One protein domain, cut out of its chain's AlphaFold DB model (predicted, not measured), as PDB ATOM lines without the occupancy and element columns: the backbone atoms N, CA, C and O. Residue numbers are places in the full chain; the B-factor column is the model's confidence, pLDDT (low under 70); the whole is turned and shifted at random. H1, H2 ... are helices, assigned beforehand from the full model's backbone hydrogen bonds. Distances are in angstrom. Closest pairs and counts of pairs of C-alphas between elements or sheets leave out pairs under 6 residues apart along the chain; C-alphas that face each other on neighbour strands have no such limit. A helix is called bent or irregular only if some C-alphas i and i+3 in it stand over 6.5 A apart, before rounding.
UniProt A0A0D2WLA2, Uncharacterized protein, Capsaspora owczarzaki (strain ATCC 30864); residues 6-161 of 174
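Overview. This is residues 6 to 161 of the 174 residues of an uncharacterized protein of Capsaspora owczarzaki (strain ATCC 30864) (UniProt A0A0D2WLA2). Five helices form an up-and-down bundle, each running against the one before: H3, H5 and H7 stand side by side in a row, with H4 and H6 on one side of it. H1 reaches out beyond H3, and H2 lies off by itself after a long link. The printed part, all helix in class, has 156 residues with seven named helices, H1 to H7 in chain order, and no named strand. It is compact, with a radius of gyration of the C-alphas of 16.0 A, and spans 49 by 41 by 24 A.

Along the chain. Find C-alpha 50 at (160.373, 193.214, 148.059); from there H3, residues 50 to 69, runs 28.1 A. H5 is residues 101 to 120, 22.3 A; it is irregular, with C-alphas 111 and 114 7.3 A apart and a kink of 67 degrees near residue 112. Look next for H4, residues 82 to 93, and H6, residues 122 to 138, only just irregular with C-alphas 132 and 135 6.7 A apart. H7, residues 144 to 160, ends at (173.819, 191.326, 178.932). H1 is residues 6 to 18 and H2 residues 35 to 41.

Arrangement. Start at the hub, H5. It touches H3 the same way at 11 degrees, a shallow tilt, closest at C-alphas 58 and 104, 4.7 A. Its residues 102 to 106 touch H7, closest at C-alphas 106 and 150, 5.5 A. H4 and H5 form a helical hairpin, closest at C-alphas 82 and 116, 6.5 A. H2 touches no helix. Every O i to N i+4 pair is within hydrogen-bond range in H1, H2, H3, H4 and H7; H5 has 14 of 16 and H6 10 of 13.

Size, cuts and confidence. C-alphas 32 and 74 are farthest apart, 52.7 A. The printed part has no cut. The links H1 to H2 and H3 to H4 are long. No printed residue is under 70 in pLDDT.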
ATOM      1  N   GLU A   6     194.539 194.084 145.150       78.75
ATOM      2  CA  GLU A   6     193.620 194.381 144.039       78.75
ATOM      3  C   GLU A   6     192.346 193.522 144.084       78.75
ATOM      4  O   GLU A   6     191.244 194.012 143.842       78.75
ATOM      5  N   LEU A   7     192.460 192.246 144.479       82.88
ATOM      6  CA  LEU A   7     191.302 191.354 144.611       82.88
ATOM      7  C   LEU A   7     190.339 191.847 145.694       82.88
ATOM      8  O   LEU A   7     189.124 191.701 145.567       82.88
ATOM      9  N   HIS A   8     190.877 192.419 146.771       80.69
ATOM     10  CA  HIS A   8     190.058 193.010 147.819       80.69
ATOM     11  C   HIS A   8     189.244 194.194 147.281       80.69
ATOM     12  O   HIS A   8     188.039 194.261 147.528       80.69
ATOM     13  N   GLU A   9     189.886 195.098 146.541       83.62
ATOM     14  CA  GLU A   9     189.224 196.286 146.001       83.62
ATOM     15  C   GLU A   9     188.129 195.895 145.011       83.62
ATOM     16  O   GLU A   9     187.007 196.386 145.117       83.62
ATOM     17  N   LEU A  10     188.412 194.937 144.125       89.75
ATOM     18  CA  LEU A  10     187.435 194.407 143.174       89.75
ATOM     19  C   LEU A  10     186.259 193.718 143.870       89.75
ATOM     20  O   LEU A  10     185.112 193.914 143.463       89.75
ATOM     21  N   LEU A  11     186.508 192.946 144.933       90.38
ATOM     22  CA  LEU A  11     185.442 192.301 145.696       90.38
ATOM     23  C   LEU A  11     184.523 193.339 146.348       90.38
ATOM     24  O   LEU A  11     183.304 193.269 146.201       90.38
ATOM     25  N   VAL A  12     185.103 194.313 147.050       90.44
ATOM     26  CA  VAL A  12     184.349 195.367 147.741       90.44
ATOM     27  C   VAL A  12     183.608 196.254 146.741       90.44
ATOM     28  O   VAL A  12     182.432 196.546 146.938       90.44
ATOM     29  N   ALA A  13     184.239 196.613 145.621       91.81
ATOM     30  CA  ALA A  13     183.582 197.323 144.529       91.81
ATOM     31  C   ALA A  13     182.392 196.528 143.971       91.81
ATOM     32  O   ALA A  13     181.307 197.083 143.804       91.81
ATOM     33  N   SER A  14     182.555 195.219 143.769       93.12
ATOM     34  CA  SER A  14     181.470 194.343 143.310       93.12
ATOM     35  C   SER A  14     180.303 194.315 144.301       93.12
ATOM     36  O   SER A  14     179.144 194.349 143.886       93.12
ATOM     37  N   MET A  15     180.583 194.322 145.611       93.94
ATOM     38  CA  MET A  15     179.541 194.435 146.640       93.94
ATOM     39  C   MET A  15     178.818 195.780 146.587       93.94
ATOM     40  O   MET A  15     177.591 195.796 146.662       93.94
ATOM     41  N   HIS A  16     179.546 196.889 146.425       92.88
ATOM     42  CA  HIS A  16     178.953 198.223 146.317       92.88
ATOM     43  C   HIS A  16     178.009 198.334 145.115       92.88
ATOM     44  O   HIS A  16     176.923 198.897 145.243       92.88
ATOM     45  N   VAL A  17     178.391 197.749 143.975       90.75
ATOM     46  CA  VAL A  17     177.552 197.695 142.768       90.75
ATOM     47  C   VAL A  17     176.322 196.814 142.992       90.75
ATOM     48  O   VAL A  17     175.207 197.203 142.656       90.75
ATOM     49  N   ALA A  18     176.497 195.632 143.586       92.06
ATOM     50  CA  ALA A  18     175.399 194.690 143.799       92.06
ATOM     51  C   ALA A  18     174.436 195.107 144.927       92.06
ATOM     52  O   ALA A  18     173.280 194.675 144.945       92.06
ATOM     53  N   CYS A  19     174.910 195.903 145.888       94.12
ATOM     54  CA  CYS A  19     174.194 196.266 147.101       94.12
ATOM     55  C   CYS A  19     174.512 197.710 147.524       94.12
ATOM     56  O   CYS A  19     175.452 197.936 148.295       94.12
ATOM     57  N   PRO A  20     173.674 198.692 147.144       91.62
ATOM     58  CA  PRO A  20     173.843 200.086 147.567       91.62
ATOM     59  C   PRO A  20     173.854 200.284 149.096       91.62
ATOM     60  O   PRO A  20     174.346 201.295 149.598       91.62
ATOM     61  N   MET A  21     173.349 199.305 149.859       92.56
ATOM     62  CA  MET A  21     173.362 199.305 151.327       92.56
ATOM     63  C   MET A  21     174.747 199.042 151.939       92.56
ATOM     64  O   MET A  21     174.879 199.105 153.157       92.56
ATOM     65  N   THR A  22     175.787 198.771 151.148       93.25
ATOM     66  CA  THR A  22     177.169 198.618 151.647       93.25
ATOM     67  C   THR A  22     177.944 199.947 151.731       93.25
ATOM     68  O   THR A  22     178.878 200.040 152.523       93.25
ATOM     69  N   VAL A  23     177.509 201.021 151.047       89.75
ATOM     70  CA  VAL A  23     178.071 202.398 151.177       89.75
ATOM     71  C   VAL A  23     177.217 203.339 152.055       89.75
ATOM     72  O   VAL A  23     177.715 204.364 152.530       89.75
ATOM     73  N   PRO A  24     176.024 202.885 152.476       78.31
ATOM     74  CA  PRO A  24     174.816 203.675 152.766       78.31
ATOM     75  C   PRO A  24     174.788 205.080 152.142       78.31
ATOM     76  O   PRO A  24     175.226 206.050 152.758       78.31
ATOM     77  N   VAL A  25     174.243 205.189 150.925       81.38
ATOM     78  CA  VAL A  25     174.082 206.464 150.199       81.38
ATOM     79  C   VAL A  25     172.602 206.801 150.026       81.38
ATOM     80  O   VAL A  25     171.770 205.917 149.806       81.38
ATOM     81  N   VAL A  26     172.276 208.092 150.120       83.12
ATOM     82  CA  VAL A  26     170.948 208.612 149.783       83.12
ATOM     83  C   VAL A  26     170.785 208.566 148.270       83.12
ATOM     84  O   VAL A  26     171.514 209.242 147.551       83.12
ATOM     85  N   VAL A  27     169.817 207.784 147.796       86.06
ATOM     86  CA  VAL A  27     169.422 207.765 146.384       86.06
ATOM     87  C   VAL A  27     168.240 208.726 146.225       86.06
ATOM     88  O   VAL A  27     167.163 208.427 146.744       86.06
ATOM     89  N   PRO A  28     168.421 209.902 145.599       87.75
ATOM     90  CA  PRO A  28     167.331 210.843 145.397       87.75
ATOM     91  C   PRO A  28     166.349 210.299 144.356       87.75
ATOM     92  O   PRO A  28     166.757 209.726 143.347       87.75
ATOM     93  N   ARG A  29     165.052 210.512 144.588       91.06
ATOM     94  CA  ARG A  29     164.016 210.292 143.577       91.06
ATOM     95  C   ARG A  29     163.763 211.609 142.849       91.06
ATOM     96  O   ARG A  29     163.365 212.581 143.492       91.06
ATOM     97  N   LEU A  30     164.023 211.644 141.544       91.62
ATOM     98  CA  LEU A  30     163.738 212.813 140.707       91.62
ATOM     99  C   LEU A  30     162.237 212.887 140.390       91.62
ATOM    100  O   LEU A  30     161.540 211.872 140.443       91.62
ATOM    101  N   ALA A  31     161.729 214.088 140.109       90.75
ATOM    102  CA  ALA A  31     160.292 214.330 139.934       90.75
ATOM    103  C   ALA A  31     159.699 213.610 138.709       90.75
ATOM    104  O   ALA A  31     158.529 213.243 138.715       90.75
ATOM    105  N   ASP A  32     160.514 213.402 137.683       93.38
ATOM    106  CA  ASP A  32     160.206 212.733 136.419       93.38
ATOM    107  C   ASP A  32     160.565 211.236 136.415       93.38
ATOM    108  O   ASP A  32     160.386 210.557 135.406       93.38
ATOM    109  N   MET A  33     161.050 210.700 137.540       95.00
ATOM    110  CA  MET A  33     161.485 209.309 137.641       95.00
ATOM    111  C   MET A  33     160.304 208.360 137.874       95.00
ATOM    112  O   MET A  33     159.562 208.496 138.859       95.00
ATOM    113  N   SER A  34     160.178 207.353 137.004       94.38
ATOM    114  CA  SER A  34     159.216 206.260 137.173       94.38
ATOM    115  C   SER A  34     159.499 205.443 138.443       94.38
ATOM    116  O   SER A  34     160.597 205.494 139.014       94.38
ATOM    117  N   ASP A  35     158.503 204.691 138.920       91.75
ATOM    118  CA  ASP A  35     158.701 203.786 140.058       91.75
ATOM    119  C   ASP A  35     159.708 202.680 139.712       91.75
ATOM    120  O   ASP A  35     160.551 202.333 140.541       91.75
ATOM    121  N   GLU A  36     159.664 202.165 138.485       92.00
ATOM    122  CA  GLU A  36     160.569 201.143 137.963       92.00
ATOM    123  C   GLU A  36     162.017 201.637 137.925       92.00
ATOM    124  O   GLU A  36     162.901 200.986 138.489       92.00
ATOM    125  N   ASP A  37     162.265 202.814 137.345       93.31
ATOM    126  CA  ASP A  37     163.611 203.396 137.288       93.31
ATOM    127  C   ASP A  37     164.143 203.664 138.694       93.31
ATOM    128  O   ASP A  37     165.313 203.405 138.996       93.31
ATOM    129  N   TYR A  38     163.279 204.147 139.592       93.81
ATOM    130  CA  TYR A  38     163.677 204.373 140.974       93.81
ATOM    131  C   TYR A  38     164.030 203.057 141.676       93.81
ATOM    132  O   TYR A  38     165.045 202.991 142.370       93.81
ATOM    133  N   ARG A  39     163.272 201.973 141.459       93.31
ATOM    134  CA  ARG A  39     163.622 200.636 141.972       93.31
ATOM    135  C   ARG A  39     164.988 200.181 141.459       93.31
ATOM    136  O   ARG A  39     165.803 199.728 142.265       93.31
ATOM    137  N   VAL A  40     165.274 200.353 140.170       92.94
ATOM    138  CA  VAL A  40     166.596 200.039 139.598       92.94
ATOM    139  C   VAL A  40     167.693 200.852 140.290       92.94
ATOM    140  O   VAL A  40     168.695 200.281 140.723       92.94
ATOM    141  N   ALA A  41     167.483 202.153 140.510       91.38
ATOM    142  CA  ALA A  41     168.434 203.008 141.226       91.38
ATOM    143  C   ALA A  41     168.636 202.598 142.700       91.38
ATOM    144  O   ALA A  41     169.727 202.746 143.252       91.38
ATOM    145  N   LEU A  42     167.612 202.027 143.345       92.44
ATOM    146  CA  LEU A  42     167.724 201.423 144.679       92.44
ATOM    147  C   LEU A  42     168.419 200.046 144.674       92.44
ATOM    148  O   LEU A  42     168.635 199.464 145.746       92.44
ATOM    149  N   GLY A  43     168.774 199.530 143.497       93.75
ATOM    150  CA  GLY A  43     169.470 198.265 143.295       93.75
ATOM    151  C   GLY A  43     168.554 197.048 143.189       93.75
ATOM    152  O   GLY A  43     169.029 195.938 143.440       93.75
ATOM    153  N   TYR A  44     167.262 197.220 142.890       95.56
ATOM    154  CA  TYR A  44     166.384 196.093 142.552       95.56
ATOM    155  C   TYR A  44     166.802 195.466 141.222       95.56
ATOM    156  O   TYR A  44     167.243 196.157 140.304       95.56
ATOM    157  N   LYS A  45     166.636 194.148 141.121       94.69
ATOM    158  CA  LYS A  45     166.736 193.422 139.849       94.69
ATOM    159  C   LYS A  45     165.364 193.328 139.175       94.69
ATOM    160  O   LYS A  45     164.334 193.480 139.833       94.69
ATOM    161  N   SER A  46     165.357 193.050 137.873       90.88
ATOM    162  CA  SER A  46     164.132 192.718 137.138       90.88
ATOM    163  C   SER A  46     163.408 191.550 137.813       90.88
ATOM    164  O   SER A  46     164.057 190.604 138.261       90.88
ATOM    165  N   ASP A  47     162.081 191.646 137.920       88.00
ATOM    166  CA  ASP A  47     161.201 190.638 138.536       88.00
ATOM    167  C   ASP A  47     161.502 190.313 140.013       88.00
ATOM    168  O   ASP A  47     161.080 189.285 140.554       88.00
ATOM    169  N   GLU A  48     162.226 191.198 140.701       94.31
ATOM    170  CA  GLU A  48     162.530 191.049 142.118       94.31
ATOM    171  C   GLU A  48     161.452 191.703 142.991       94.31
ATOM    172  O   GLU A  48     161.285 192.930 143.030       94.31
ATOM    173  N   ASP A  49     160.727 190.863 143.730       95.12
ATOM    174  CA  ASP A  49     159.806 191.308 144.770       95.12
ATOM    175  C   ASP A  49     160.547 191.876 145.998       95.12
ATOM    176  O   ASP A  49     161.762 191.747 146.164       95.12
ATOM    177  N   GLU A  50     159.806 192.563 146.873       94.62
ATOM    178  CA  GLU A  50     160.373 193.214 148.059       94.62
ATOM    179  C   GLU A  50     161.054 192.221 149.015       94.62
ATOM    180  O   GLU A  50     162.095 192.548 149.585       94.62
ATOM    181  N   GLY A  51     160.518 191.005 149.151       96.31
ATOM    182  CA  GLY A  51     161.079 189.973 150.023       96.31
ATOM    183  C   GLY A  51     162.447 189.499 149.537       96.31
ATOM    184  O   GLY A  51     163.421 189.564 150.291       96.31
ATOM    185  N   LYS A  52     162.542 189.113 148.258       97.12
ATOM    186  CA  LYS A  52     163.796 188.673 147.621       97.12
ATOM    187  C   LYS A  52     164.855 189.770 147.613       97.12
ATOM    188  O   LYS A  52     166.023 189.500 147.893       97.12
ATOM    189  N   TYR A  53     164.446 191.014 147.363       97.38
ATOM    190  CA  TYR A  53     165.338 192.167 147.463       97.38
ATOM    191  C   TYR A  53     165.933 192.295 148.868       97.38
ATOM    192  O   TYR A  53     167.151 192.404 149.021       97.38
ATOM    193  N   ILE A  54     165.090 192.255 149.907       97.69
ATOM    194  CA  ILE A  54     165.541 192.368 151.298       97.69
ATOM    195  C   ILE A  54     166.487 191.220 151.645       97.69
ATOM    196  O   ILE A  54     167.533 191.472 152.244       97.69
ATOM    197  N   GLU A  55     166.163 189.988 151.257       97.81
ATOM    198  CA  GLU A  55     167.001 188.811 151.493       97.81
ATOM    199  C   GLU A  55     168.385 188.966 150.851       97.81
ATOM    200  O   GLU A  55     169.406 188.864 151.540       97.81
ATOM    201  N   ARG A  56     168.437 189.326 149.563       97.62
ATOM    202  CA  ARG A  56     169.695 189.534 148.838       97.62
ATOM    203  C   ARG A  56     170.537 190.652 149.446       97.62
ATOM    204  O   ARG A  56     171.735 190.469 149.661       97.62
ATOM    205  N   MET A  57     169.931 191.804 149.729       97.62
ATOM    206  CA  MET A  57     170.642 192.935 150.335       97.62
ATOM    207  C   MET A  57     171.171 192.577 151.724       97.62
ATOM    208  O   MET A  57     172.309 192.909 152.053       97.62
ATOM    209  N   THR A  58     170.376 191.853 152.514       98.12
ATOM    210  CA  THR A  58     170.775 191.372 153.839       98.12
ATOM    211  C   THR A  58     171.959 190.417 153.732       98.12
ATOM    212  O   THR A  58     172.950 190.632 154.419       98.12
ATOM    213  N   GLY A  59     171.926 189.438 152.823       97.94
ATOM    214  CA  GLY A  59     173.032 188.497 152.617       97.94
ATOM    215  C   GLY A  59     174.349 189.174 152.222       97.94
ATOM    216  O   GLY A  59     175.397 188.872 152.797       97.94
ATOM    217  N   ILE A  60     174.303 190.144 151.301       97.62
ATOM    218  CA  ILE A  60     175.503 190.894 150.892       97.62
ATOM    219  C   ILE A  60     176.045 191.732 152.058       97.62
ATOM    220  O   ILE A  60     177.251 191.731 152.300       97.62
ATOM    221  N   VAL A  61     175.174 192.402 152.823       98.00
ATOM    222  CA  VAL A  61     175.587 193.183 154.003       98.00
ATOM    223  C   VAL A  61     176.156 192.286 155.106       98.00
ATOM    224  O   VAL A  61     177.146 192.668 155.725       98.00
ATOM    225  N   THR A  62     175.600 191.091 155.325       97.75
ATOM    226  CA  THR A  62     176.156 190.087 156.250       97.75
ATOM    227  C   THR A  62     177.589 189.734 155.864       97.75
ATOM    228  O   THR A  62     178.485 189.765 156.708       97.75
ATOM    229  N   PHE A  63     177.834 189.442 154.582       96.12
ATOM    230  CA  PHE A  63     179.175 189.094 154.116       96.12
ATOM    231  C   PHE A  63     180.139 190.285 154.194       96.12
ATOM    232  O   PHE A  63     181.271 190.142 154.657       96.12
ATOM    233  N   TYR A  64     179.675 191.481 153.837       96.19
ATOM    234  CA  TYR A  64     180.440 192.713 154.004       96.19
ATOM    235  C   TYR A  64     180.825 192.955 155.474       96.19
ATOM    236  O   TYR A  64     181.988 193.220 155.775       96.19
ATOM    237  N   ALA A  65     179.888 192.780 156.411       96.62
ATOM    238  CA  ALA A  65     180.145 192.882 157.847       96.62
ATOM    239  C   ALA A  65     181.183 191.855 158.328       96.62
ATOM    240  O   ALA A  65     182.016 192.173 159.179       96.62
ATOM    241  N   ALA A  66     181.167 190.645 157.759       95.00
ATOM    242  CA  ALA A  66     182.149 189.610 158.061       95.00
ATOM    243  C   ALA A  66     183.557 190.032 157.628       95.00
ATOM    244  O   ALA A  66     184.489 189.870 158.405       95.00
ATOM    245  N   ILE A  67     183.716 190.645 156.449       92.69
ATOM    246  CA  ILE A  67     185.006 191.217 156.018       92.69
ATOM    247  C   ILE A  67     185.431 192.347 156.964       92.69
ATOM    248  O   ILE A  67     186.593 192.418 157.363       92.69
ATOM    249  N   VAL A  68     184.485 193.204 157.359       94.44
ATOM    250  CA  VAL A  68     184.759 194.376 158.202       94.44
ATOM    251  C   VAL A  68     185.293 194.010 159.586       94.44
ATOM    252  O   VAL A  68     186.166 194.687 160.132       94.44
ATOM    253  N   GLN A  69     184.755 192.947 160.179       93.19
ATOM    254  CA  GLN A  69     185.048 192.573 161.563       93.19
ATOM    255  C   GLN A  69     186.302 191.703 161.738       93.19
ATOM    256  O   GLN A  69     186.671 191.415 162.878       93.19
ATOM    257  N   VAL A  70     186.943 191.289 160.636       90.06
ATOM    258  CA  VAL A  70     188.190 190.512 160.659       90.06
ATOM    259  C   VAL A  70     189.314 191.356 161.252       90.06
ATOM    260  O   VAL A  70     189.617 192.455 160.773       90.06
ATOM    261  N   ASP A  71     189.945 190.810 162.291       85.56
ATOM    262  CA  ASP A  71     191.089 191.424 162.949       85.56
ATOM    263  C   ASP A  71     192.286 191.504 161.987       85.56
ATOM    264  O   ASP A  71     192.539 190.611 161.176       85.56
ATOM    265  N   SER A  72     193.040 192.600 162.072       82.00
ATOM    266  CA  SER A  72     194.297 192.716 161.327       82.00
ATOM    267  C   SER A  72     195.330 191.757 161.912       82.00
ATOM    268  O   SER A  72     195.492 191.683 163.129       82.00
ATOM    269  N   LEU A  73     196.058 191.056 161.048       79.56
ATOM    270  CA  LEU A  73     197.164 190.193 161.461       79.56
ATOM    271  C   LEU A  73     198.474 191.003 161.484       79.56
ATOM    272  O   LEU A  73     198.578 192.015 160.781       79.56
ATOM    273  N   PRO A  74     199.499 190.589 162.252       79.00
ATOM    274  CA  PRO A  74     200.809 191.237 162.216       79.00
ATOM    275  C   PRO A  74     201.344 191.346 160.779       79.00
ATOM    276  O   PRO A  74     201.404 190.357 160.052       79.00
ATOM    277  N   GLY A  75     201.675 192.566 160.347       76.81
ATOM    278  CA  GLY A  75     202.126 192.852 158.977       76.81
ATOM    279  C   GLY A  75     201.029 192.849 157.898       76.81
ATOM    280  O   GLY A  75     201.327 193.130 156.743       76.81
ATOM    281  N   MET A  76     199.764 192.575 158.242       77.44
ATOM    282  CA  MET A  76     198.634 192.524 157.306       77.44
ATOM    283  C   MET A  76     197.419 193.270 157.873       77.44
ATOM    284  O   MET A  76     196.581 192.706 158.581       77.44
ATOM    285  N   LYS A  77     197.307 194.558 157.531       82.19
ATOM    286  CA  LYS A  77     196.161 195.393 157.909       82.19
ATOM    287  C   LYS A  77     194.920 195.008 157.100       82.19
ATOM    288  O   LYS A  77     195.010 194.848 155.886       82.19
ATOM    289  N   ASN A  78     193.765 194.916 157.758       85.25
ATOM    290  CA  ASN A  78     192.481 194.798 157.072       85.25
ATOM    291  C   ASN A  78     192.153 196.134 156.365       85.25
ATOM    292  O   ASN A  78     192.001 197.152 157.050       85.25
ATOM    293  N   PRO A  79     192.061 196.164 155.025       80.75
ATOM    294  CA  PRO A  79     191.761 197.387 154.280       80.75
ATOM    295  C   PRO A  79     190.322 197.894 154.487       80.75
ATOM    296  O   PRO A  79     190.096 199.097 154.372       80.75
ATOM    297  N   VAL A  80     189.374 197.024 154.867       86.69
ATOM    298  CA  VAL A  80     188.007 197.403 155.277       86.69
ATOM    299  C   VAL A  80     187.845 197.225 156.781       86.69
ATOM    300  O   VAL A  80     186.940 196.549 157.242       86.69
ATOM    301  N   GLY A  81     188.759 197.774 157.573       91.19
ATOM    302  CA  GLY A  81     188.766 197.557 159.017       91.19
ATOM    303  C   GLY A  81     187.514 198.054 159.750       91.19
ATOM    304  O   GLY A  81     186.598 198.675 159.201       91.19
ATOM    305  N   ILE A  82     187.508 197.830 161.063       95.06
ATOM    306  CA  ILE A  82     186.380 198.162 161.939       95.06
ATOM    307  C   ILE A  82     185.995 199.657 161.918       95.06
ATOM    308  O   ILE A  82     184.850 200.009 162.203       95.06
ATOM    309  N   ASP A  83     186.915 200.540 161.519       94.75
ATOM    310  CA  ASP A  83     186.671 201.969 161.308       94.75
ATOM    311  C   ASP A  83     185.744 202.258 160.121       94.75
ATOM    312  O   ASP A  83     184.958 203.213 160.156       94.75
ATOM    313  N   VAL A  84     185.786 201.423 159.081       94.69
ATOM    314  CA  VAL A  84     184.805 201.455 157.994       94.69
ATOM    315  C   VAL A  84     183.445 201.013 158.528       94.69
ATOM    316  O   VAL A  84     182.439 201.655 158.227       94.69
ATOM    317  N   GLY A  85     183.412 199.995 159.390       96.44
ATOM    318  CA  GLY A  85     182.182 199.544 160.047       96.44
ATOM    319  C   GLY A  85     181.516 200.622 160.900       96.44
ATOM    320  O   GLY A  85     180.308 200.833 160.805       96.44
ATOM    321  N   TRP A  86     182.300 201.379 161.669       97.56
ATOM    322  CA  TRP A  86     181.790 202.529 162.423       97.56
ATOM    323  C   TRP A  86     181.148 203.577 161.507       97.56
ATOM    324  O   TRP A  86     180.024 204.024 161.750       97.56
ATOM    325  N   ARG A  87     181.841 203.943 160.420       96.56
ATOM    326  CA  ARG A  87     181.324 204.884 159.415       96.56
ATOM    327  C   ARG A  87     180.054 204.357 158.751       96.56
ATOM    328  O   ARG A  87     179.135 205.141 158.537       96.56
ATOM    329  N   TRP A  88     179.984 203.060 158.457       97.25
ATOM    330  CA  TRP A  88     178.804 202.419 157.879       97.25
ATOM    331  C   TRP A  88     177.584 202.543 158.798       97.25
ATOM    332  O   TRP A  88     176.523 202.981 158.346       97.25
ATOM    333  N   VAL A  89     177.738 202.240 160.094       97.62
ATOM    334  CA  VAL A  89     176.642 202.368 161.071       97.62
ATOM    335  C   VAL A  89     176.213 203.829 161.186       97.62
ATOM    336  O   VAL A  89     175.035 204.133 161.030       97.62
ATOM    337  N   ALA A  90     177.158 204.752 161.379       96.62
ATOM    338  CA  ALA A  90     176.850 206.175 161.510       96.62
ATOM    339  C   ALA A  90     176.138 206.741 160.268       96.62
ATOM    340  O   ALA A  90     175.142 207.449 160.397       96.62
ATOM    341  N   ARG A  91     176.603 206.400 159.059       95.81
ATOM    342  CA  ARG A  91     175.958 206.815 157.801       95.81
ATOM    343  C   ARG A  91     174.559 206.237 157.666       95.81
ATOM    344  O   ARG A  91     173.644 206.983 157.343       95.81
ATOM    345  N   THR A  92     174.382 204.948 157.964       96.31
ATOM    346  CA  THR A  92     173.059 204.308 157.960       96.31
ATOM    347  C   THR A  92     172.093 205.051 158.877       96.31
ATOM    348  O   THR A  92     171.004 205.398 158.438       96.31
ATOM    349  N   LEU A  93     172.507 205.352 160.110       96.31
ATOM    350  CA  LEU A  93     171.667 206.010 161.118       96.31
ATOM    351  C   LEU A  93     171.392 207.498 160.838       96.31
ATOM    352  O   LEU A  93     170.424 208.048 161.361       96.31
ATOM    353  N   ASN A  94     172.209 208.142 160.001       95.25
ATOM    354  CA  ASN A  94     172.001 209.522 159.554       95.25
ATOM    355  C   ASN A  94     171.050 209.639 158.350       95.25
ATOM    356  O   ASN A  94     170.709 210.752 157.951       95.25
ATOM    357  N   MET A  95     170.619 208.524 157.758       92.00
ATOM    358  CA  MET A  95     169.666 208.515 156.648       92.00
ATOM    359  C   MET A  95     168.246 208.214 157.127       92.00
ATOM    360  O   MET A  95     168.028 207.652 158.197       92.00
ATOM    361  N   ARG A  96     167.251 208.547 156.299       92.69
ATOM    362  CA  ARG A  96     165.882 208.073 156.522       92.69
ATOM    363  C   ARG A  96     165.836 206.553 156.290       92.69
ATOM    364  O   ARG A  96     166.249 206.111 155.213       92.69
ATOM    365  N   PRO A  97     165.342 205.749 157.249       95.06
ATOM    366  CA  PRO A  97     165.252 204.311 157.060       95.06
ATOM    367  C   PRO A  97     164.234 203.955 155.970       95.06
ATOM    368  O   PRO A  97     163.233 204.640 155.760       95.06
ATOM    369  N   ARG A  98     164.502 202.845 155.289       94.25
ATOM    370  CA  ARG A  98     163.627 202.191 154.310       94.25
ATOM    371  C   ARG A  98     163.231 200.817 154.851       94.25
ATOM    372  O   ARG A  98     163.856 200.326 155.786       94.25
ATOM    373  N   LYS A  99     162.258 200.143 154.231       95.75
ATOM    374  CA  LYS A  99     161.799 198.812 154.678       95.75
ATOM    375  C   LYS A  99     162.912 197.755 154.782       95.75
ATOM    376  O   LYS A  99     162.843 196.869 155.623       95.75
ATOM    377  N   VAL A 100     163.970 197.877 153.972       96.75
ATOM    378  CA  VAL A 100     165.163 197.008 154.027       96.75
ATOM    379  C   VAL A 100     166.091 197.311 155.210       96.75
ATOM    380  O   VAL A 100     166.797 196.423 155.686       96.75
ATOM    381  N   THR A 101     166.092 198.552 155.706       97.19
ATOM    382  CA  THR A 101     167.012 199.049 156.738       97.19
ATOM    383  C   THR A 101     167.044 198.205 158.015       97.19
ATOM    384  O   THR A 101     168.155 197.883 158.432       97.19
ATOM    385  N   PRO A 102     165.918 197.813 158.650       98.00
ATOM    386  CA  PRO A 102     165.982 197.028 159.884       98.00
ATOM    387  C   PRO A 102     166.658 195.665 159.683       98.00
ATOM    388  O   PRO A 102     167.437 195.250 160.538       98.00
ATOM    389  N   SER A 103     166.431 195.006 158.542       98.44
ATOM    390  CA  SER A 103     167.037 193.708 158.217       98.44
ATOM    391  C   SER A 103     168.546 193.812 158.001       98.44
ATOM    392  O   SER A 103     169.302 193.065 158.621       98.44
ATOM    393  N   VAL A 104     169.009 194.771 157.187       98.06
ATOM    394  CA  VAL A 104     170.454 194.948 156.946       98.06
ATOM    395  C   VAL A 104     171.189 195.465 158.181       98.06
ATOM    396  O   VAL A 104     172.327 195.072 158.419       98.06
ATOM    397  N   LEU A 105     170.549 196.316 158.993       98.19
ATOM    398  CA  LEU A 105     171.138 196.818 160.232       98.19
ATOM    399  C   LEU A 105     171.286 195.691 161.253       98.19
ATOM    400  O   LEU A 105     172.359 195.552 161.832       98.19
ATOM    401  N   LEU A 106     170.253 194.860 161.430       98.44
ATOM    402  CA  LEU A 106     170.337 193.672 162.277       98.44
ATOM    403  C   LEU A 106     171.456 192.740 161.804       98.44
ATOM    404  O   LEU A 106     172.314 192.384 162.602       98.44
ATOM    405  N   ALA A 107     171.496 192.399 160.516       98.31
ATOM    406  CA  ALA A 107     172.535 191.534 159.959       98.31
ATOM    407  C   ALA A 107     173.950 192.073 160.205       98.31
ATOM    408  O   ALA A 107     174.825 191.348 160.681       98.31
ATOM    409  N   PHE A 108     174.166 193.365 159.947       98.38
ATOM    410  CA  PHE A 108     175.461 193.993 160.174       98.38
ATOM    411  C   PHE A 108     175.850 193.983 161.657       98.38
ATOM    412  O   PHE A 108     176.985 193.651 161.998       98.38
ATOM    413  N   LEU A 109     174.921 194.325 162.555       98.12
ATOM    414  CA  LEU A 109     175.172 194.354 163.997       98.12
ATOM    415  C   LEU A 109     175.402 192.954 164.576       98.12
ATOM    416  O   LEU A 109     176.272 192.802 165.432       98.12
ATOM    417  N   SER A 110     174.695 191.937 164.091       97.44
ATOM    418  CA  SER A 110     174.904 190.548 164.509       97.44
ATOM    419  C   SER A 110     176.303 190.039 164.158       97.44
ATOM    420  O   SER A 110     176.851 189.234 164.902       97.44
ATOM    421  N   VAL A 111     176.902 190.527 163.065       97.56
ATOM    422  CA  VAL A 111     178.224 190.075 162.592       97.56
ATOM    423  C   VAL A 111     179.369 190.976 163.056       97.56
ATOM    424  O   VAL A 111     180.389 190.498 163.536       97.56
ATOM    425  N   ALA A 112     179.244 192.293 162.937       97.56
ATOM    426  CA  ALA A 112     180.325 193.223 163.274       97.56
ATOM    427  C   ALA A 112     180.161 193.878 164.654       97.56
ATOM    428  O   ALA A 112     181.087 194.532 165.143       97.56
ATOM    429  N   GLY A 113     179.005 193.716 165.304       97.56
ATOM    430  CA  GLY A 113     178.670 194.431 166.535       97.56
ATOM    431  C   GLY A 113     179.591 194.101 167.706       97.56
ATOM    432  O   GLY A 113     179.922 195.003 168.474       97.56
ATOM    433  N   HIS A 114     180.071 192.860 167.820       96.81
ATOM    434  CA  HIS A 114     181.053 192.488 168.845       96.81
ATOM    435  C   HIS A 114     182.351 193.296 168.705       96.81
ATOM    436  O   HIS A 114     182.785 193.961 169.649       96.81
ATOM    437  N   SER A 115     182.944 193.294 167.507       96.19
ATOM    438  CA  SER A 115     184.181 194.024 167.211       96.19
ATOM    439  C   SER A 115     184.001 195.540 167.350       96.19
ATOM    440  O   SER A 115     184.878 196.224 167.889       96.19
ATOM    441  N   LEU A 116     182.839 196.075 166.954       97.75
ATOM    442  CA  LEU A 116     182.489 197.488 167.148       97.75
ATOM    443  C   LEU A 116     182.373 197.847 168.630       97.75
ATOM    444  O   LEU A 116     182.932 198.855 169.067       97.75
ATOM    445  N   HIS A 117     181.696 197.015 169.420       96.94
ATOM    446  CA  HIS A 117     181.545 197.236 170.852       96.94
ATOM    447  C   HIS A 117     182.890 197.168 171.578       96.94
ATOM    448  O   HIS A 117     183.201 198.050 172.378       96.94
ATOM    449  N   LYS A 118     183.733 196.182 171.244       95.56
ATOM    450  CA  LYS A 118     185.096 196.053 171.782       95.56
ATOM    451  C   LYS A 118     185.942 197.300 171.495       95.56
ATOM    452  O   LYS A 118     186.649 197.777 172.385       95.56
ATOM    453  N   THR A 119     185.841 197.840 170.280       96.25
ATOM    454  CA  THR A 119     186.653 198.977 169.815       96.25
ATOM    455  C   THR A 119     186.160 200.317 170.371       96.25
ATOM    456  O   THR A 119     186.946 201.082 170.926       96.25
ATOM    457  N   TYR A 120     184.859 200.602 170.271       97.31
ATOM    458  CA  TYR A 120     184.285 201.928 170.553       97.31
ATOM    459  C   TYR A 120     183.524 202.020 171.885       97.31
ATOM    460  O   TYR A 120     183.163 203.119 172.326       97.31
ATOM    461  N   LYS A 121     183.304 200.886 172.562       95.69
ATOM    462  CA  LYS A 121     182.784 200.783 173.936       95.69
ATOM    463  C   LYS A 121     181.520 201.629 174.136       95.69
ATOM    464  O   LYS A 121     180.516 201.448 173.449       95.69
ATOM    465  N   LYS A 122     181.584 202.612 175.045       95.94
ATOM    466  CA  LYS A 122     180.473 203.505 175.403       95.94
ATOM    467  C   LYS A 122     179.891 204.261 174.204       95.94
ATOM    468  O   LYS A 122     178.696 204.529 174.205       95.94
ATOM    469  N   GLN A 123     180.698 204.611 173.199       97.75
ATOM    470  CA  GLN A 123     180.180 205.331 172.027       97.75
ATOM    471  C   GLN A 123     179.308 204.424 171.161       97.75
ATOM    472  O   GLN A 123     178.270 204.856 170.669       97.75
ATOM    473  N   PHE A 124     179.671 203.146 171.047       97.88
ATOM    474  CA  PHE A 124     178.829 202.179 170.359       97.88
ATOM    475  C   PHE A 124     177.534 201.901 171.126       97.88
ATOM    476  O   PHE A 124     176.465 201.892 170.528       97.88
ATOM    477  N   ALA A 125     177.599 201.784 172.457       96.44
ATOM    478  CA  ALA A 125     176.402 201.628 173.283       96.44
ATOM    479  C   ALA A 125     175.404 202.791 173.105       96.44
ATOM    480  O   ALA A 125     174.202 202.558 173.008       96.44
ATOM    481  N   LYS A 126     175.893 204.037 172.984       97.12
ATOM    482  CA  LYS A 126     175.046 205.202 172.667       97.12
ATOM    483  C   LYS A 126     174.372 205.082 171.300       97.12
ATOM    484  O   LYS A 126     173.193 205.404 171.190       97.12
ATOM    485  N   LEU A 127     175.095 204.611 170.278       97.50
ATOM    486  CA  LEU A 127     174.502 204.364 168.961       97.50
ATOM    487  C   LEU A 127     173.403 203.305 169.044       97.50
ATOM    488  O   LEU A 127     172.318 203.542 168.532       97.50
ATOM    489  N   LEU A 128     173.643 202.181 169.728       97.94
ATOM    490  CA  LEU A 128     172.626 201.139 169.910       97.94
ATOM    491  C   LEU A 128     171.388 201.668 170.642       97.94
ATOM    492  O   LEU A 128     170.269 201.355 170.240       97.94
ATOM    493  N   GLN A 129     171.572 202.507 171.667       97.56
ATOM    494  CA  GLN A 129     170.461 203.156 172.364       97.56
ATOM    495  C   GLN A 129     169.642 204.034 171.414       97.56
ATOM    496  O   GLN A 129     168.421 203.920 171.399       97.56
ATOM    497  N   PHE A 130     170.307 204.848 170.588       98.19
ATOM    498  CA  PHE A 130     169.649 205.649 169.554       98.19
ATOM    499  C   PHE A 130     168.902 204.777 168.532       98.19
ATOM    500  O   PHE A 130     167.812 205.143 168.092       98.19
ATOM    501  N   VAL A 131     169.448 203.603 168.177       97.94
ATOM    502  CA  VAL A 131     168.744 202.640 167.316       97.94
ATOM    503  C   VAL A 131     167.452 202.164 167.977       97.94
ATOM    504  O   VAL A 131     166.402 202.163 167.333       97.94
ATOM    505  N   ALA A 132     167.525 201.773 169.251       96.62
ATOM    506  CA  ALA A 132     166.398 201.226 170.001       96.62
ATOM    507  C   ALA A 132     165.276 202.248 170.238       96.62
ATOM    508  O   ALA A 132     164.103 201.877 170.191       96.62
ATOM    509  N   SER A 133     165.629 203.520 170.461       94.50
ATOM    510  CA  SER A 133     164.676 204.613 170.663       94.50
ATOM    511  C   SER A 133     164.321 205.311 169.346       94.50
ATOM    512  O   SER A 133     163.419 204.896 168.615       94.50
ATOM    513  N   ASP A 134     165.042 206.381 169.035       95.00
ATOM    514  CA  ASP A 134     164.682 207.402 168.061       95.00
ATOM    515  C   ASP A 134     164.681 206.884 166.628       95.00
ATOM    516  O   ASP A 134     163.843 207.292 165.824       95.00
ATOM    517  N   TYR A 135     165.625 206.008 166.282       96.75
ATOM    518  CA  TYR A 135     165.747 205.517 164.914       96.75
ATOM    519  C   TYR A 135     164.667 204.485 164.581       96.75
ATOM    520  O   TYR A 135     164.078 204.539 163.502       96.75
ATOM    521  N   SER A 136     164.351 203.580 165.516       93.81
ATOM    522  CA  SER A 136     163.272 202.597 165.336       93.81
ATOM    523  C   SER A 136     161.906 203.261 165.152       93.81
ATOM    524  O   SER A 136     161.086 202.753 164.394       93.81
ATOM    525  N   ALA A 137     161.666 204.411 165.790       93.88
ATOM    526  CA  ALA A 137     160.428 205.177 165.623       93.88
ATOM    527  C   ALA A 137     160.274 205.818 164.228       93.88
ATOM    528  O   ALA A 137     159.180 206.238 163.866       93.88
ATOM    529  N   ARG A 138     161.354 205.902 163.438       96.38
ATOM    530  CA  ARG A 138     161.352 206.481 162.082       96.38
ATOM    531  C   ARG A 138     161.138 205.439 160.983       96.38
ATOM    532  O   ARG A 138     161.103 205.813 159.811       96.38
ATOM    533  N   MET A 139     161.081 204.153 161.337       95.50
ATOM    534  CA  MET A 139     160.948 203.052 160.381       95.50
ATOM    535  C   MET A 139     159.603 203.139 159.643       95.50
ATOM    536  O   MET A 139     158.604 203.485 160.267       95.50
ATOM    537  N   PRO A 140     159.567 202.858 158.328       95.38
ATOM    538  CA  PRO A 140     158.320 202.876 157.567       95.38
ATOM    539  C   PRO A 140     157.427 201.678 157.914       95.38
ATOM    540  O   PRO A 140     157.918 200.641 158.362       95.38
ATOM    541  N   ASP A 141     156.139 201.792 157.611       95.00
ATOM    542  CA  ASP A 141     155.182 200.690 157.745       95.00
ATOM    543  C   ASP A 141     155.531 199.509 156.819       95.00
ATOM    544  O   ASP A 141     156.197 199.656 155.782       95.00
ATOM    545  N   GLY A 142     155.071 198.313 157.189       93.94
ATOM    546  CA  GLY A 142     155.297 197.072 156.445       93.94
ATOM    547  C   GLY A 142     156.657 196.417 156.709       93.94
ATOM    548  O   GLY A 142     157.081 195.550 155.943       93.94
ATOM    549  N   CYS A 143     157.372 196.829 157.763       95.94
ATOM    550  CA  CYS A 143     158.607 196.180 158.221       95.94
ATOM    551  C   CYS A 143     158.601 195.833 159.722       95.94
ATOM    552  O   CYS A 143     159.650 195.570 160.315       95.94
ATOM    553  N   GLU A 144     157.420 195.765 160.336       96.50
ATOM    554  CA  GLU A 144     157.197 195.572 161.774       96.50
ATOM    555  C   GLU A 144     157.893 194.310 162.288       96.50
ATOM    556  O   GLU A 144     158.561 194.340 163.321       96.50
ATOM    557  N   GLY A 145     157.816 193.210 161.533       96.88
ATOM    558  CA  GLY A 145     158.493 191.961 161.885       96.88
ATOM    559  C   GLY A 145     160.022 192.085 161.904       96.88
ATOM    560  O   GLY A 145     160.682 191.502 162.764       96.88
ATOM    561  N   ALA A 146     160.607 192.866 160.990       97.56
ATOM    562  CA  ALA A 146     162.047 193.119 160.971       97.56
ATOM    563  C   ALA A 146     162.471 194.052 162.115       97.56
ATOM    564  O   ALA A 146     163.482 193.796 162.771       97.56
ATOM    565  N   VAL A 147     161.671 195.083 162.403       98.06
ATOM    566  CA  VAL A 147     161.885 195.988 163.545       98.06
ATOM    567  C   VAL A 147     161.794 195.230 164.870       98.06
ATOM    568  O   VAL A 147     162.638 195.427 165.743       98.06
ATOM    569  N   ALA A 148     160.831 194.317 165.019       97.81
ATOM    570  CA  ALA A 148     160.693 193.489 166.214       97.81
ATOM    571  C   ALA A 148     161.938 192.620 166.458       97.81
ATOM    572  O   ALA A 148     162.461 192.603 167.570       97.81
ATOM    573  N   ARG A 149     162.475 191.965 165.418       98.19
ATOM    574  CA  ARG A 149     163.725 191.187 165.531       98.19
ATOM    575  C   ARG A 149     164.921 192.055 165.915       98.19
ATOM    576  O   ARG A 149     165.712 191.651 166.764       98.19
ATOM    577  N   LEU A 150     165.035 193.248 165.327       98.19
ATOM    578  CA  LEU A 150     166.084 194.202 165.689       98.19
ATOM    579  C   LEU A 150     165.982 194.608 167.167       98.19
ATOM    580  O   LEU A 150     166.995 194.626 167.859       98.19
ATOM    581  N   ARG A 151     164.772 194.875 167.671       97.25
ATOM    582  CA  ARG A 151     164.547 195.195 169.091       97.25
ATOM    583  C   ARG A 151     164.928 194.044 170.013       97.25
ATOM    584  O   ARG A 151     165.689 194.270 170.943       97.25
ATOM    585  N   VAL A 152     164.502 192.818 169.706       97.94
ATOM    586  CA  VAL A 152     164.870 191.626 170.492       97.94
ATOM    587  C   VAL A 152     166.390 191.474 170.597       97.94
ATOM    588  O   VAL A 152     166.911 191.213 171.683       97.94
ATOM    589  N   PHE A 153     167.116 191.685 169.495       97.94
ATOM    590  CA  PHE A 153     168.580 191.689 169.511       97.94
ATOM    591  C   PHE A 153     169.140 192.780 170.438       97.94
ATOM    592  O   PHE A 153     169.975 192.489 171.297       97.94
ATOM    593  N   LEU A 154     168.670 194.023 170.299       97.94
ATOM    594  CA  LEU A 154     169.135 195.159 171.103       97.94
ATOM    595  C   LEU A 154     168.838 194.970 172.598       97.94
ATOM    596  O   LEU A 154     169.717 195.207 173.423       97.94
ATOM    597  N   ASP A 155     167.656 194.469 172.947       97.44
ATOM    598  CA  ASP A 155     167.272 194.168 174.328       97.44
ATOM    599  C   ASP A 155     168.193 193.104 174.940       97.44
ATOM    600  O   ASP A 155     168.644 193.241 176.082       97.44
ATOM    601  N   GLY A 156     168.548 192.075 174.162       97.12
ATOM    602  CA  GLY A 156     169.547 191.078 174.552       97.12
ATOM    603  C   GLY A 156     170.921 191.698 174.834       97.12
ATOM    604  O   GLY A 156     171.554 191.382 175.850       97.12
ATOM    605  N   VAL A 157     171.360 192.633 173.985       96.62
ATOM    606  CA  VAL A 157     172.615 193.378 174.177       96.62
ATOM    607  C   VAL A 157     172.563 194.253 175.430       96.62
ATOM    608  O   VAL A 157     173.501 194.240 176.226       96.62
ATOM    609  N   PHE A 158     171.475 194.992 175.658       96.50
ATOM    610  CA  PHE A 158     171.355 195.870 176.827       96.50
ATOM    611  C   PHE A 158     171.276 195.090 178.136       96.50
ATOM    612  O   PHE A 158     171.923 195.471 179.115       96.50
ATOM    613  N   LYS A 159     170.549 193.969 178.146       95.81
ATOM    614  CA  LYS A 159     170.428 193.090 179.314       95.81
ATOM    615  C   LYS A 159     171.765 192.455 179.689       95.81
ATOM    616  O   LYS A 159     172.120 192.429 180.864       95.81
ATOM    617  N   SER A 160     172.513 191.961 178.704       94.44
ATOM    618  CA  SER A 160     173.819 191.326 178.932       94.44
ATOM    619  C   SER A 160     174.976 192.324 179.055       94.44
ATOM    620  O   SER A 160     176.066 191.948 179.485       94.44
ATOM    621  N   ARG A 161     174.760 193.593 178.674       91.31
ATOM    622  CA  ARG A 161     175.794 194.633 178.509       91.31
ATOM    623  C   ARG A 161     176.938 194.208 177.580       91.31
ATOM    624  O   ARG A 161     178.050 194.732 177.676       91.31
TER     625      ARG A 161